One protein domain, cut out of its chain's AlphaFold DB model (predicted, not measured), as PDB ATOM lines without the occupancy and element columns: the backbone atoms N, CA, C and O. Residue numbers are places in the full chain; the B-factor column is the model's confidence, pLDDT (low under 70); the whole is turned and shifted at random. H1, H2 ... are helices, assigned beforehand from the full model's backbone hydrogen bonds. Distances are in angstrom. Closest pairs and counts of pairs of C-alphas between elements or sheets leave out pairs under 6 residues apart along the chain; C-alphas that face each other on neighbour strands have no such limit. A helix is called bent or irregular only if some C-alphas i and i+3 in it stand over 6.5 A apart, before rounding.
ATOM      1  N   ASP A   2      20.988  82.714 126.322       63.25
ATOM      2  CA  ASP A   2      21.649  82.345 127.587       63.25
ATOM      3  C   ASP A   2      20.832  82.622 128.858       63.25
ATOM      4  O   ASP A   2      20.808  81.773 129.743       63.25
ATOM      5  N   THR A   3      20.102  83.740 128.947       72.12
ATOM      6  CA  THR A   3      19.327  84.082 130.159       72.12
ATOM      7  C   THR A   3      18.219  83.069 130.455       72.12
ATOM      8  O   THR A   3      18.136  82.562 131.565       72.12
ATOM      9  N   LEU A   4      17.447  82.673 129.435       73.19
ATOM     10  CA  LEU A   4      16.380  81.671 129.572       73.19
ATOM     11  C   LEU A   4      16.909  80.304 130.027       73.19
ATOM     12  O   LEU A   4      16.258  79.607 130.798       73.19
ATOM     13  N   MET A   5      18.097  79.910 129.563       81.75
ATOM     14  CA  MET A   5      18.721  78.655 129.991       81.75
ATOM     15  C   MET A   5      19.259  78.718 131.416       81.75
ATOM     16  O   MET A   5      19.234  77.707 132.116       81.75
ATOM     17  N   ILE A   6      19.734  79.884 131.855       83.75
ATOM     18  CA  ILE A   6      20.136  80.105 133.246       83.75
ATOM     19  C   ILE A   6      18.913  79.998 134.160       83.75
ATOM     20  O   ILE A   6      18.957  79.242 135.130       83.75
ATOM     21  N   ASP A   7      17.811  80.661 133.811       86.38
ATOM     22  CA  ASP A   7      16.567  80.609 134.584       86.38
ATOM     23  C   ASP A   7      16.034  79.172 134.681       86.38
ATOM     24  O   ASP A   7      15.728  78.692 135.772       86.38
ATOM     25  N   TYR A   8      16.047  78.428 133.572       86.12
ATOM     26  CA  TYR A   8      15.565  77.046 133.551       86.12
ATOM     27  C   TYR A   8      16.435  76.085 134.381       86.12
ATOM     28  O   TYR A   8      15.932  75.192 135.066       86.12
ATOM     29  N   LYS A   9      17.758  76.280 134.389       90.69
ATOM     30  CA  LYS A   9      18.655  75.532 135.286       90.69
ATOM     31  C   LYS A   9      18.418  75.893 136.751       90.69
ATOM     32  O   LYS A   9      18.449  74.999 137.595       90.69
ATOM     33  N   ASN A  10      18.161  77.165 137.051       92.25
ATOM     34  CA  ASN A  10      17.848  77.610 138.407       92.25
ATOM     35  C   ASN A  10      16.536  76.992 138.909       92.25
ATOM     36  O   ASN A  10      16.474  76.566 140.056       92.25
ATOM     37  N   GLU A  11      15.519  76.859 138.053       92.88
ATOM     38  CA  GLU A  11      14.284  76.143 138.396       92.88
ATOM     39  C   GLU A  11      14.545  74.678 138.766       92.88
ATOM     40  O   GLU A  11      14.041  74.198 139.780       92.88
ATOM     41  N   ILE A  12      15.375  73.973 137.991       94.31
ATOM     42  CA  ILE A  12      15.769  72.586 138.286       94.31
ATOM     43  C   ILE A  12      16.484  72.495 139.638       94.31
ATOM     44  O   ILE A  12      16.204  71.590 140.424       94.31
ATOM     45  N   LEU A  13      17.386  73.430 139.934       94.50
ATOM     46  CA  LEU A  13      18.086  73.454 141.217       94.50
ATOM     47  C   LEU A  13      17.136  73.749 142.378       94.50
ATOM     48  O   LEU A  13      17.177  73.045 143.383       94.50
ATOM     49  N   ASN A  14      16.231  74.713 142.219       94.25
ATOM     50  CA  ASN A  14      15.206  75.011 143.215       94.25
ATOM     51  C   ASN A  14      14.324  73.787 143.493       94.25
ATOM     52  O   ASN A  14      14.021  73.505 144.649       94.25
ATOM     53  N   LEU A  15      13.945  73.025 142.462       94.62
ATOM     54  CA  LEU A  15      13.213  71.770 142.646       94.62
ATOM     55  C   LEU A  15      14.030  70.749 143.438       94.62
ATOM     56  O   LEU A  15      13.507  70.158 144.376       94.62
ATOM     57  N   ALA A  16      15.306  70.571 143.099       94.50
ATOM     58  CA  ALA A  16      16.177  69.620 143.779       94.50
ATOM     59  C   ALA A  16      16.385  69.966 145.263       94.50
ATOM     60  O   ALA A  16      16.340  69.073 146.102       94.50
ATOM     61  N   PHE A  17      16.552  71.249 145.598       93.88
ATOM     62  CA  PHE A  17      16.695  71.705 146.987       93.88
ATOM     63  C   PHE A  17      15.413  71.573 147.816       93.88
ATOM     64  O   PHE A  17      15.487  71.513 149.040       93.88
ATOM     65  N   ASN A  18      14.247  71.512 147.169       93.44
ATOM     66  CA  ASN A  18      12.958  71.331 147.838       93.44
ATOM     67  C   ASN A  18      12.575  69.853 148.038       93.44
ATOM     68  O   ASN A  18      11.526  69.572 148.619       93.44
ATOM     69  N   ILE A  19      13.383  68.908 147.548       93.12
ATOM     70  CA  ILE A  19      13.192  67.478 147.796       93.12
ATOM     71  C   ILE A  19      13.935  67.120 149.081       93.12
ATOM     72  O   ILE A  19      15.159  67.241 149.157       93.12
ATOM     73  N   ASP A  20      13.186  66.665 150.083       87.75
ATOM     74  CA  ASP A  20      13.758  66.250 151.362       87.75
ATOM     75  C   ASP A  20      14.778  65.118 151.161       87.75
ATOM     76  O   ASP A  20      14.494  64.113 150.503       87.75
ATOM     77  N   GLY A  21      15.988  65.306 151.686       86.44
ATOM     78  CA  GLY A  21      17.074  64.333 151.576       86.44
ATOM     79  C   GLY A  21      17.520  64.004 150.145       86.44
ATOM     80  O   GLY A  21      17.892  62.863 149.888       86.44
ATOM     81  N   PHE A  22      17.460  64.932 149.183       92.75
ATOM     82  CA  PHE A  22      17.993  64.672 147.838       92.75
ATOM     83  C   PHE A  22      19.529  64.576 147.827       92.75
ATOM     84  O   PHE A  22      20.235  65.574 147.968       92.75
ATOM     85  N   GLU A  23      20.059  63.369 147.612       91.25
ATOM     86  CA  GLU A  23      21.495  63.075 147.777       91.25
ATOM     87  C   GLU A  23      22.343  63.366 146.526       91.25
ATOM     88  O   GLU A  23      23.572  63.351 146.574       91.25
ATOM     89  N   HIS A  24      21.715  63.642 145.379       94.25
ATOM     90  CA  HIS A  24      22.393  63.669 144.076       94.25
ATOM     91  C   HIS A  24      22.664  65.072 143.516       94.25
ATOM     92  O   HIS A  24      22.818  65.229 142.301       94.25
ATOM     93  N   ILE A  25      22.714  66.103 144.367       94.69
ATOM     94  CA  ILE A  25      22.914  67.500 143.938       94.69
ATOM     95  C   ILE A  25      24.170  67.665 143.074       94.69
ATOM     96  O   ILE A  25      24.115  68.320 142.033       94.69
ATOM     97  N   GLU A  26      25.288  67.049 143.458       92.06
ATOM     98  CA  GLU A  26      26.545  67.166 142.712       92.06
ATOM     99  C   GLU A  26      26.444  66.521 141.318       92.06
ATOM    100  O   GLU A  26      26.763  67.154 140.308       92.06
ATOM    101  N   GLU A  27      25.922  65.292 141.235       93.12
ATOM    102  CA  GLU A  27      25.688  64.603 139.960       93.12
ATOM    103  C   GLU A  27      24.728  65.399 139.056       93.12
ATOM    104  O   GLU A  27      24.936  65.488 137.841       93.12
ATOM    105  N   LEU A  28      23.696  66.017 139.641       94.75
ATOM    106  CA  LEU A  28      22.726  66.843 138.925       94.75
ATOM    107  C   LEU A  28      23.375  68.119 138.376       94.75
ATOM    108  O   LEU A  28      23.194  68.432 137.198       94.75
ATOM    109  N   LEU A  29      24.177  68.819 139.186       93.38
ATOM    110  CA  LEU A  29      24.919  70.013 138.770       93.38
ATOM    111  C   LEU A  29      25.846  69.715 137.593       93.38
ATOM    112  O   LEU A  29      25.860  70.468 136.616       93.38
ATOM    113  N   ILE A  30      26.581  68.603 137.649       91.25
ATOM    114  CA  ILE A  30      27.443  68.158 136.547       91.25
ATOM    115  C   ILE A  30      26.595  67.887 135.298       91.25
ATOM    116  O   ILE A  30      26.962  68.299 134.196       91.25
ATOM    117  N   THR A  31      25.440  67.243 135.464       91.56
ATOM    118  CA  THR A  31      24.536  66.871 134.367       91.56
ATOM    119  C   THR A  31      24.005  68.077 133.603       91.56
ATOM    120  O   THR A  31      24.065  68.082 132.370       91.56
ATOM    121  N   ILE A  32      23.518  69.101 134.314       92.38
ATOM    122  CA  ILE A  32      22.898  70.281 133.698       92.38
ATOM    123  C   ILE A  32      23.920  71.314 133.207       92.38
ATOM    124  O   ILE A  32      23.599  72.135 132.346       92.38
ATOM    125  N   ASN A  33      25.151  71.291 133.729       90.19
ATOM    126  CA  ASN A  33      26.191  72.258 133.369       90.19
ATOM    127  C   ASN A  33      27.240  71.734 132.393       90.19
ATOM    128  O   ASN A  33      27.973  72.546 131.836       90.19
ATOM    129  N   THR A  34      27.305  70.425 132.138       88.00
ATOM    130  CA  THR A  34      28.275  69.871 131.187       88.00
ATOM    131  C   THR A  34      27.682  69.792 129.777       88.00
ATOM    132  O   THR A  34      26.862  68.908 129.507       88.00
ATOM    133  N   PRO A  35      28.120  70.643 128.832       81.81
ATOM    134  CA  PRO A  35      27.626  70.600 127.464       81.81
ATOM    135  C   PRO A  35      28.194  69.378 126.733       81.81
ATOM    136  O   PRO A  35      29.348  69.356 126.302       81.81
ATOM    137  N   THR A  36      27.373  68.348 126.561       84.06
ATOM    138  CA  THR A  36      27.661  67.219 125.667       84.06
ATOM    139  C   THR A  36      27.115  67.500 124.268       84.06
ATOM    140  O   THR A  36      26.344  68.439 124.071       84.06
ATOM    141  N   GLN A  37      27.465  66.667 123.283       80.69
ATOM    142  CA  GLN A  37      26.809  66.722 121.971       80.69
ATOM    143  C   GLN A  37      25.283  66.590 122.094       80.69
ATOM    144  O   GLN A  37      24.570  67.317 121.420       80.69
ATOM    145  N   LEU A  38      24.790  65.743 123.004       80.81
ATOM    146  CA  LEU A  38      23.356  65.573 123.241       80.81
ATOM    147  C   LEU A  38      22.693  66.878 123.697       80.81
ATOM    148  O   LEU A  38      21.677  67.277 123.139       80.81
ATOM    149  N   MET A  39      23.299  67.581 124.659       78.88
ATOM    150  CA  MET A  39      22.799  68.895 125.060       78.88
ATOM    151  C   MET A  39      22.898  69.908 123.917       78.88
ATOM    152  O   MET A  39      21.975  70.683 123.723       78.88
ATOM    153  N   ARG A  40      23.950  69.888 123.094       78.38
ATOM    154  CA  ARG A  40      24.057  70.830 121.963       78.38
ATOM    155  C   ARG A  40      22.897  70.730 120.967       78.38
ATOM    156  O   ARG A  40      22.577  71.743 120.360       78.38
ATOM    157  N   PHE A  41      22.291  69.552 120.809       79.69
ATOM    158  CA  PHE A  41      21.142  69.364 119.920       79.69
ATOM    159  C   PHE A  41      19.800  69.560 120.633       79.69
ATOM    160  O   PHE A  41      18.938  70.235 120.088       79.69
ATOM    161  N   ASP A  42      19.651  69.048 121.860       85.81
ATOM    162  CA  ASP A  42      18.357  68.985 122.554       85.81
ATOM    163  C   ASP A  42      18.449  69.424 124.032       85.81
ATOM    164  O   ASP A  42      17.921  68.756 124.927       85.81
ATOM    165  N   THR A  43      19.133  70.542 124.326       89.00
ATOM    166  CA  THR A  43      19.313  71.044 125.713       89.00
ATOM    167  C   THR A  43      17.983  71.133 126.457       89.00
ATOM    168  O   THR A  43      17.868  70.609 127.564       89.00
ATOM    169  N   GLU A  44      16.974  71.767 125.857       90.69
ATOM    170  CA  GLU A  44      15.671  71.979 126.494       90.69
ATOM    171  C   GLU A  44      15.009  70.651 126.874       90.69
ATOM    172  O   GLU A  44      14.525  70.492 127.993       90.69
ATOM    173  N   MET A  45      15.066  69.650 125.991       91.69
ATOM    174  CA  MET A  45      14.451  68.349 126.243       91.69
ATOM    175  C   MET A  45      15.213  67.541 127.307       91.69
ATOM    176  O   MET A  45      14.592  66.861 128.124       91.69
ATOM    177  N   VAL A  46      16.546  67.654 127.358       93.50
ATOM    178  CA  VAL A  46      17.369  67.063 128.429       93.50
ATOM    179  C   VAL A  46      17.043  67.701 129.784       93.50
ATOM    180  O   VAL A  46      16.855  66.989 130.773       93.50
ATOM    181  N   LEU A  47      16.947  69.032 129.836       93.50
ATOM    182  CA  LEU A  47      16.623  69.769 131.058       93.50
ATOM    183  C   LEU A  47      15.187  69.484 131.520       93.50
ATOM    184  O   LEU A  47      14.982  69.173 132.694       93.50
ATOM    185  N   LYS A  48      14.221  69.437 130.596       93.12
ATOM    186  CA  LYS A  48      12.852  68.984 130.875       93.12
ATOM    187  C   LYS A  48      12.837  67.575 131.465       93.12
ATOM    188  O   LYS A  48      12.117  67.311 132.422       93.12
ATOM    189  N   GLY A  49      13.653  66.666 130.934       94.12
ATOM    190  CA  GLY A  49      13.799  65.322 131.487       94.12
ATOM    191  C   GLY A  49      14.283  65.335 132.937       94.12
ATOM    192  O   GLY A  49      13.714  64.632 133.767       94.12
ATOM    193  N   CYS A  50      15.271  66.173 133.264       94.94
ATOM    194  CA  CYS A  50      15.735  66.356 134.645       94.94
ATOM    195  C   CYS A  50      14.614  66.896 135.545       94.94
ATOM    196  O   CYS A  50      14.398  66.370 136.633       94.94
ATOM    197  N   GLN A  51      13.856  67.885 135.068       94.81
ATOM    198  CA  GLN A  51      12.726  68.464 135.794       94.81
ATOM    199  C   GLN A  51      11.645  67.416 136.119       94.81
ATOM    200  O   GLN A  51      11.188  67.323 137.255       94.81
ATOM    201  N   LEU A  52      11.278  66.577 135.143       93.81
ATOM    202  CA  LEU A  52      10.297  65.499 135.320       93.81
ATOM    203  C   LEU A  52      10.747  64.453 136.346       93.81
ATOM    204  O   LEU A  52       9.925  63.959 137.118       93.81
ATOM    205  N   ILE A  53      12.044  64.131 136.378       94.62
ATOM    206  CA  ILE A  53      12.607  63.246 137.403       94.62
ATOM    207  C   ILE A  53      12.442  63.863 138.791       94.62
ATOM    208  O   ILE A  53      11.982  63.181 139.702       94.62
ATOM    209  N   LEU A  54      12.793  65.140 138.953       95.31
ATOM    210  CA  LEU A  54      12.697  65.819 140.245       95.31
ATOM    211  C   LEU A  54      11.247  65.922 140.723       95.31
ATOM    212  O   LEU A  54      10.982  65.648 141.887       95.31
ATOM    213  N   PHE A  55      10.291  66.198 139.834       92.81
ATOM    214  CA  PHE A  55       8.874  66.157 140.204       92.81
ATOM    215  C   PHE A  55       8.441  64.778 140.708       92.81
ATOM    216  O   PHE A  55       7.718  64.680 141.698       92.81
ATOM    217  N   ALA A  56       8.890  63.696 140.067       91.75
ATOM    218  CA  ALA A  56       8.574  62.350 140.533       91.75
ATOM    219  C   ALA A  56       9.176  62.062 141.918       91.75
ATOM    220  O   ALA A  56       8.508  61.468 142.758       91.75
ATOM    221  N   LEU A  57      10.403  62.524 142.174       92.50
ATOM    222  CA  LEU A  57      11.069  62.379 143.472       92.50
ATOM    223  C   LEU A  57      10.437  63.234 144.571       92.50
ATOM    224  O   LEU A  57      10.378  62.800 145.716       92.50
ATOM    225  N   GLN A  58       9.924  64.416 144.231       91.31
ATOM    226  CA  GLN A  58       9.184  65.257 145.169       91.31
ATOM    227  C   GLN A  58       7.887  64.580 145.635       91.31
ATOM    228  O   GLN A  58       7.462  64.770 146.771       91.31
ATOM    229  N   HIS A  59       7.265  63.776 144.770       88.75
ATOM    230  CA  HIS A  59       6.096  62.978 145.129       88.75
ATOM    231  C   HIS A  59       6.444  61.696 145.891       88.75
ATOM    232  O   HIS A  59       5.685  61.298 146.773       88.75
ATOM    233  N   ASP A  60       7.550  61.037 145.542       89.56
ATOM    234  CA  ASP A  60       7.985  59.788 146.168       89.56
ATOM    235  C   ASP A  60       9.515  59.733 146.277       89.56
ATOM    236  O   ASP A  60      10.234  59.298 145.371       89.56
ATOM    237  N   VAL A  61      10.013  60.144 147.442       90.88
ATOM    238  CA  VAL A  61      11.443  60.143 147.762       90.88
ATOM    239  C   VAL A  61      12.029  58.726 147.836       90.88
ATOM    240  O   VAL A  61      13.233  58.538 147.669       90.88
ATOM    241  N   THR A  62      11.198  57.688 148.010       91.62
ATOM    242  CA  THR A  62      11.655  56.287 148.121       91.62
ATOM    243  C   THR A  62      12.198  55.725 146.801       91.62
ATOM    244  O   THR A  62      12.806  54.646 146.763       91.62
ATOM    245  N   LEU A  63      12.003  56.464 145.705       91.88
ATOM    246  CA  LEU A  63      12.580  56.179 144.397       91.88
ATOM    247  C   LEU A  63      14.074  56.517 144.327       91.88
ATOM    248  O   LEU A  63      14.741  56.044 143.403       91.88
ATOM    249  N   GLN A  64      14.609  57.283 145.288       93.69
ATOM    250  CA  GLN A  64      16.044  57.526 145.394       93.69
ATOM    251  C   GLN A  64      16.821  56.207 145.557       93.69
ATOM    252  O   GLN A  64      16.383  55.228 146.177       93.69
ATOM    253  N   ARG A  65      17.984  56.156 144.918       94.94
ATOM    254  CA  ARG A  65      18.933  55.041 144.900       94.94
ATOM    255  C   ARG A  65      20.328  55.607 145.145       94.94
ATOM    256  O   ARG A  65      20.509  56.802 145.251       94.94
ATOM    257  N   HIS A  66      21.338  54.751 145.186       92.75
ATOM    258  CA  HIS A  66      22.716  55.134 145.508       92.75
ATOM    259  C   HIS A  66      23.406  56.075 144.493       92.75
ATOM    260  O   HIS A  66      24.497  56.553 144.774       92.75
ATOM    261  N   THR A  67      22.830  56.310 143.304       93.69
ATOM    262  CA  THR A  67      23.348  57.269 142.302       93.69
ATOM    263  C   THR A  67      22.210  57.925 141.535       93.69
ATOM    264  O   THR A  67      21.178  57.274 141.305       93.69
ATOM    265  N   LEU A  68      22.445  59.135 141.011       95.19
ATOM    266  CA  LEU A  68      21.490  59.840 140.148       95.19
ATOM    267  C   LEU A  68      21.036  58.960 138.986       95.19
ATOM    268  O   LEU A  68      19.846  58.854 138.703       95.19
ATOM    269  N   PHE A  69      21.979  58.277 138.334       96.00
ATOM    270  CA  PHE A  69      21.678  57.404 137.202       96.00
ATOM    271  C   PHE A  69      20.678  56.301 137.568       96.00
ATOM    272  O   PHE A  69      19.694  56.091 136.855       96.00
ATOM    273  N   THR A  70      20.902  55.601 138.683       95.62
ATOM    274  CA  THR A  70      19.989  54.537 139.128       95.62
ATOM    275  C   THR A  70      18.647  55.074 139.615       95.62
ATOM    276  O   THR A  70      17.623  54.448 139.345       95.62
ATOM    277  N   THR A  71      18.634  56.250 140.243       95.94
ATOM    278  CA  THR A  71      17.414  56.959 140.640       95.94
ATOM    279  C   THR A  71      16.571  57.309 139.413       95.94
ATOM    280  O   THR A  71      15.386  56.985 139.354       95.94
ATOM    281  N   MET A  72      17.181  57.872 138.367       96.12
ATOM    282  CA  MET A  72      16.472  58.212 137.128       96.12
ATOM    283  C   MET A  72      15.917  56.979 136.404       96.12
ATOM    284  O   MET A  72      14.831  57.043 135.826       96.12
ATOM    285  N   LEU A  73      16.634  55.849 136.427       95.56
ATOM    286  CA  LEU A  73      16.135  54.586 135.874       95.56
ATOM    287  C   LEU A  73      14.915  54.067 136.643       95.56
ATOM    288  O   LEU A  73      13.951  53.627 136.013       95.56
ATOM    289  N   GLU A  74      14.945  54.130 137.974       94.94
ATOM    290  CA  GLU A  74      13.824  53.708 138.817       94.94
ATOM    291  C   GLU A  74      12.597  54.594 138.585       94.94
ATOM    292  O   GLU A  74      11.502  54.082 138.338       94.94
ATOM    293  N   VAL A  75      12.794  55.915 138.559       93.25
ATOM    294  CA  VAL A  75      11.737  56.869 138.221       93.25
ATOM    295  C   VAL A  75      11.179  56.569 136.835       93.25
ATOM    296  O   VAL A  75       9.974  56.410 136.714       93.25
ATOM    297  N   LYS A  76      12.011  56.399 135.796       92.94
ATOM    298  CA  LYS A  76      11.537  56.068 134.439       92.94
ATOM    299  C   LYS A  76      10.711  54.782 134.410       92.94
ATOM    300  O   LYS A  76       9.695  54.729 133.721       92.94
ATOM    301  N   ARG A  77      11.141  53.743 135.134       91.19
ATOM    302  CA  ARG A  77      10.434  52.457 135.203       91.19
ATOM    303  C   ARG A  77       9.045  52.617 135.811       91.19
ATOM    304  O   ARG A  77       8.100  51.998 135.330       91.19
ATOM    305  N   ARG A  78       8.928  53.433 136.858       86.44
ATOM    306  CA  ARG A  78       7.652  53.698 137.528       86.44
ATOM    307  C   ARG A  78       6.872  54.845 136.912       86.44
ATOM    308  O   ARG A  78       5.698  54.978 137.224       86.44
ATOM    309  N   TYR A  79       7.475  55.617 136.010       80.12
ATOM    310  CA  TYR A  79       6.888  56.842 135.482       80.12
ATOM    311  C   TYR A  79       5.528  56.589 134.852       80.12
ATOM    312  O   TYR A  79       4.627  57.357 135.116       80.12
ATOM    313  N   GLY A  80       5.338  55.493 134.110       69.56
ATOM    314  CA  GLY A  80       4.033  55.127 133.536       69.56
ATOM    315  C   GLY A  80       2.966  54.676 134.545       69.56
ATOM    316  O   GLY A  80       1.828  54.454 134.153       69.56
ATOM    317  N   MET A  81       3.323  54.516 135.822       75.12
ATOM    318  CA  MET A  81       2.423  54.151 136.923       75.12
ATOM    319  C   MET A  81       2.177  55.322 137.891       75.12
ATOM    320  O   MET A  81       1.368  55.198 138.807       75.12
ATOM    321  N   LEU A  82       2.869  56.455 137.725       73.00
ATOM    322  CA  LEU A  82       2.703  57.621 138.593       73.00
ATOM    323  C   LEU A  82       1.453  58.413 138.181       73.00
ATOM    324  O   LEU A  82       1.533  59.305 137.345       73.00
ATOM    325  N   HIS A  83       0.312  58.132 138.807       61.22
ATOM    326  CA  HIS A  83      -1.010  58.674 138.447       61.22
ATOM    327  C   HIS A  83      -1.118  60.207 138.278       61.22
ATOM    328  O   HIS A  83      -2.055  60.681 137.640       61.22
ATOM    329  N   ASN A  84      -0.171  60.984 138.813       66.00
ATOM    330  CA  ASN A  84      -0.159  62.449 138.741       66.00
ATOM    331  C   ASN A  84       0.499  63.018 137.467       66.00
ATOM    332  O   ASN A  84       0.542  64.236 137.298       66.00
ATOM    333  N   PHE A  85       1.018  62.177 136.565       70.19
ATOM    334  CA  PHE A  85       1.726  62.626 135.364       70.19
ATOM    335  C   PHE A  85       0.911  62.383 134.092       70.19
ATOM    336  O   PHE A  85       0.233  61.376 133.936       70.19
ATOM    337  N   LYS A  86       1.017  63.297 133.118       69.31
ATOM    338  CA  LYS A  86       0.314  63.190 131.822       69.31
ATOM    339  C   LYS A  86       0.842  62.065 130.910       69.31
ATOM    340  O   LYS A  86       0.269  61.844 129.850       69.31
ATOM    341  N   HIS A  87       1.931  61.389 131.300       75.75
ATOM    342  CA  HIS A  87       2.560  60.250 130.610       75.75
ATOM    343  C   HIS A  87       2.696  60.400 129.087       75.75
ATOM    344  O   HIS A  87       2.425  59.468 128.328       75.75
ATOM    345  N   THR A  88       3.117  61.570 128.605       83.12
ATOM    346  CA  THR A  88       3.221  61.782 127.157       83.12
ATOM    347  C   THR A  88       4.456  61.087 126.574       83.12
ATOM    348  O   THR A  88       5.477  60.914 127.248       83.12
ATOM    349  N   ALA A  89       4.407  60.733 125.284       85.94
ATOM    350  CA  ALA A  89       5.582  60.229 124.563       85.94
ATOM    351  C   ALA A  89       6.760  61.223 124.617       85.94
ATOM    352  O   ALA A  89       7.917  60.811 124.708       85.94
ATOM    353  N   LEU A  90       6.462  62.528 124.633       89.31
ATOM    354  CA  LEU A  90       7.453  63.591 124.796       89.31
ATOM    355  C   LEU A  90       8.133  63.543 126.168       89.31
ATOM    356  O   LEU A  90       9.346  63.703 126.244       89.31
ATOM    357  N   ASP A  91       7.385  63.285 127.241       90.75
ATOM    358  CA  ASP A  91       7.950  63.187 128.590       90.75
ATOM    359  C   ASP A  91       8.850  61.954 128.724       90.75
ATOM    360  O   ASP A  91       9.961  62.042 129.246       90.75
ATOM    361  N   MET A  92       8.428  60.814 128.167       90.62
ATOM    362  CA  MET A  92       9.260  59.605 128.123       90.62
ATOM    363  C   MET A  92      10.529  59.804 127.286       90.62
ATOM    364  O   MET A  92      11.594  59.294 127.653       90.62
ATOM    365  N   CYS A  93      10.440  60.557 126.186       91.81
ATOM    366  CA  CYS A  93      11.599  60.947 125.386       91.81
ATOM    367  C   CYS A  93      12.558  61.822 126.208       91.81
ATOM    368  O   CYS A  93      13.730  61.473 126.354       91.81
ATOM    369  N   ALA A  94      12.043  62.878 126.840       94.00
ATOM    370  CA  ALA A  94      12.813  63.795 127.672       94.00
ATOM    371  C   ALA A  94      13.544  63.078 128.816       94.00
ATOM    372  O   ALA A  94      14.759  63.215 128.963       94.00
ATOM    373  N   ILE A  95      12.840  62.225 129.565       94.50
ATOM    374  CA  ILE A  95      13.434  61.398 130.626       94.50
ATOM    375  C   ILE A  95      14.545  60.501 130.062       94.50
ATOM    376  O   ILE A  95      15.610  60.356 130.662       94.50
ATOM    377  N   THR A  96      14.330  59.904 128.888       94.44
ATOM    378  CA  THR A  96      15.331  59.043 128.244       94.44
ATOM    379  C   THR A  96      16.583  59.816 127.840       94.44
ATOM    380  O   THR A  96      17.693  59.326 128.055       94.44
ATOM    381  N   LEU A  97      16.428  61.020 127.289       94.62
ATOM    382  CA  LEU A  97      17.550  61.882 126.921       94.62
ATOM    383  C   LEU A  97      18.338  62.328 128.156       94.62
ATOM    384  O   LEU A  97      19.566  62.243 128.153       94.62
ATOM    385  N   ALA A  98      17.654  62.693 129.238       95.19
ATOM    386  CA  ALA A  98      18.299  63.031 130.504       95.19
ATOM    387  C   ALA A  98      19.097  61.847 131.084       95.19
ATOM    388  O   ALA A  98      20.258  62.000 131.459       95.19
ATOM    389  N   ILE A  99      18.543  60.630 131.065       95.75
ATOM    390  CA  ILE A  99      19.269  59.416 131.483       95.75
ATOM    391  C   ILE A  99      20.502  59.172 130.606       95.75
ATOM    392  O   ILE A  99      21.570  58.811 131.110       95.75
ATOM    393  N   ASN A 100      20.376  59.359 129.292       94.62
ATOM    394  CA  ASN A 100      21.490  59.192 128.362       94.62
ATOM    395  C   ASN A 100      22.595  60.227 128.597       94.62
ATOM    396  O   ASN A 100      23.770  59.872 128.498       94.62
ATOM    397  N   GLN A 101      22.234  61.458 128.962       94.00
ATOM    398  CA  GLN A 101      23.183  62.490 129.365       94.00
ATOM    399  C   GLN A 101      24.005  62.036 130.577       94.00
ATOM    400  O   GLN A 101      25.234  61.987 130.498       94.00
ATOM    401  N   VAL A 102      23.349  61.612 131.664       93.69
ATOM    402  CA  VAL A 102      24.041  61.119 132.872       93.69
ATOM    403  C   VAL A 102      24.922  59.912 132.544       93.69
ATOM    404  O   VAL A 102      26.097  59.867 132.908       93.69
ATOM    405  N   LYS A 103      24.400  58.953 131.770       93.88
ATOM    406  CA  LYS A 103      25.153  57.770 131.326       93.88
ATOM    407  C   LYS A 103      26.411  58.143 130.544       93.88
ATOM    408  O   LYS A 103      27.455  57.514 130.726       93.88
ATOM    409  N   HIS A 104      26.312  59.120 129.647       90.94
ATOM    410  CA  HIS A 104      27.443  59.592 128.858       90.94
ATOM    411  C   HIS A 104      28.510  60.220 129.757       90.94
ATOM    412  O   HIS A 104      29.684  59.869 129.652       90.94
ATOM    413  N   LEU A 105      28.105  61.088 130.686       90.06
ATOM    414  CA  LEU A 105      29.019  61.734 131.627       90.06
ATOM    415  C   LEU A 105      29.733  60.714 132.520       90.06
ATOM    416  O   LEU A 105      30.956  60.753 132.622       90.06
ATOM    417  N   LEU A 106      29.012  59.723 133.056       88.06
ATOM    418  CA  LEU A 106      29.611  58.632 133.831       88.06
ATOM    419  C   LEU A 106      30.660  57.848 133.029       88.06
ATOM    420  O   LEU A 106      31.715  57.502 133.562       88.06
ATOM    421  N   LYS A 107      30.398  57.571 131.744       87.31
ATOM    422  CA  LYS A 107      31.375  56.911 130.863       87.31
ATOM    423  C   LYS A 107      32.623  57.767 130.661       87.31
ATOM    424  O   LYS A 107      33.727  57.244 130.784       87.31
ATOM    425  N   VAL A 108      32.459  59.061 130.380       84.06
ATOM    426  CA  VAL A 108      33.584  59.991 130.187       84.06
ATOM    427  C   VAL A 108      34.437  60.088 131.453       84.06
ATOM    428  O   VAL A 108      35.662  60.012 131.369       84.06
ATOM    429  N   THR A 109      33.813  60.192 132.627       81.50
ATOM    430  CA  THR A 109      34.526  60.260 133.910       81.50
ATOM    431  C   THR A 109      35.294  58.972 134.206       81.50
ATOM    432  O   THR A 109      36.472  59.037 134.556       81.50
ATOM    433  N   LYS A 110      34.684  57.797 133.985       79.88
ATOM    434  CA  LYS A 110      35.373  56.503 134.144       79.88
ATOM    435  C   LYS A 110      36.576  56.363 133.215       79.88
ATOM    436  O   LYS A 110      37.627  55.915 133.659       79.88
ATOM    437  N   LEU A 111      36.438  56.761 131.949       74.56
ATOM    438  CA  LEU A 111      37.545  56.725 130.991       74.56
ATOM    439  C   LEU A 111      38.693  57.628 131.448       74.56
ATOM    440  O   LEU A 111      39.832  57.179 131.497       74.56
ATOM    441  N   LYS A 112      38.405  58.868 131.867       74.00
ATOM    442  CA  LYS A 112      39.433  59.764 132.419       74.00
ATOM    443  C   LYS A 112      40.167  59.120 133.602       74.00
ATOM    444  O   LYS A 112      41.389  59.089 133.602       74.00
ATOM    445  N   GLN A 113      39.452  58.536 134.563       75.94
ATOM    446  CA  GLN A 113      40.080  57.861 135.707       75.94
ATOM    447  C   GLN A 113      40.986  56.684 135.311       75.94
ATOM    448  O   GLN A 113      41.930  56.386 136.032       75.94
ATOM    449  N   GLN A 114      40.715  56.003 134.195       72.81
ATOM    450  CA  GLN A 114      41.570  54.922 133.697       72.81
ATOM    451  C   GLN A 114      42.859  55.435 133.046       72.81
ATOM    452  O   GLN A 114      43.883  54.774 133.166       72.81
ATOM    453  N   PHE A 115      42.815  56.587 132.372       68.38
ATOM    454  CA  PHE A 115      43.979  57.167 131.688       68.38
ATOM    455  C   PHE A 115      44.895  57.996 132.598       68.38
ATOM    456  O   PHE A 115      46.056  58.187 132.256       68.38
ATOM    457  N   TYR A 116      44.385  58.497 133.728       64.56
ATOM    458  CA  TYR A 116      45.148  59.292 134.703       64.56
ATOM    459  C   TYR A 116      45.506  58.506 135.983       64.56
ATOM    460  O   TYR A 116      45.752  59.119 137.022       64.56
ATOM    461  N   LYS A 117      45.492  57.167 135.922       51.12
ATOM    462  CA  LYS A 117      46.054  56.275 136.952       51.12
ATOM    463  C   LYS A 117      47.535  56.036 136.700       51.12
ATOM    464  O   LYS A 117      48.259  55.922 137.709       51.12
TER     465      LYS A 117
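What this domain is: This is residues 2 to 117 of the 117 residues of an uncharacterized protein of Bacillus sp. UMTAT18 (UniProt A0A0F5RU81). A kinked helix, H3, forms the core, with H1 alongside its later part on one side and a helical hairpin of H4 and H5 crossing it on the other. The short H2 is side by side with H1, running opposite to it, and the far end of the long H5, residues 107 to 117 with the last two beyond the helix, sticks out of the body as an arm. The printed part has 116 residues with five named helices, H1 to H5 in order along the chain, and no named strand; its class is all helix. It is compact, with a radius of gyration of the C-alphas of 13.9 A, and spans 46 by 32 by 26 A, the arm adding to the longest span.

How they stand to each other: H1, residues 2 to 17, and H2, residues 25 to 33, are close but not clearly touching; their closest C-alphas, of Lys 9 and Ile 32, are 6.9 A apart, and they run opposite ways at a shallow tilt of 15 degrees. H3, residues 37 to 59, has a kink of 88 degrees near residue 44 and is irregular, with C-alphas 41 and 44 8.9 A apart. With its residues 47 to 55 alone it touches H1, the same way at a shallow tilt of 28 degrees; the closest C-alphas, of Ile 12 and Gln 51, are 5.7 A apart. H4, residues 68 to 79, touches H3 at Met 72 and Ile 53, whose C-alphas, the closest, are 6.4 A apart. H5, residues 89 to 115, forms a hairpin with H4, opposite ways at a shallow tilt of 21 degrees; the closest C-alphas, of Phe 69 and Val 102, are 6.2 A apart. With its residues 91 to 101 alone H5 touches H3, only just about perpendicular at 71 degrees; the closest C-alphas, of Gly 49 and Ile 95, are 4.0 A apart. H5 and H2 only just touch, with 3 pairs of C-alphas within 8 A, the closest those of Thr 31 and Val 102 at 6.0 A. H1 is apart from H4 and H5. In H1, H2, H4 and H5 every O i to N i+4 pair is within hydrogen-bond range; in H3 17 of 19 are.

Where its parts are: H1 begins at C-alpha 2, (21.649, 82.345, 127.587), and is 22.7 A long; H2 is 12.0 A long. H3 measures 31.3 A from C-alpha 37, (26.809, 66.722, 121.971), to C-alpha 59. H4 is 15.6 A long. H5 is 39.2 A long and ends at C-alpha 115, (43.979, 57.167, 131.688).

The domain as a whole: The C-alphas farthest apart, of His 83 and Lys 117, are 47.1 A apart. Without residues 107 to 117, which stand free, the body spans 33 by 29 by 25 A. The printed part has no cut; the link from H2 to H3 is tight, the other three are short, and no link is long. The mean pLDDT of the printed part is 87.5, and residues 2, 80, 83 to 84, 86 and 115 to 117 are under 70.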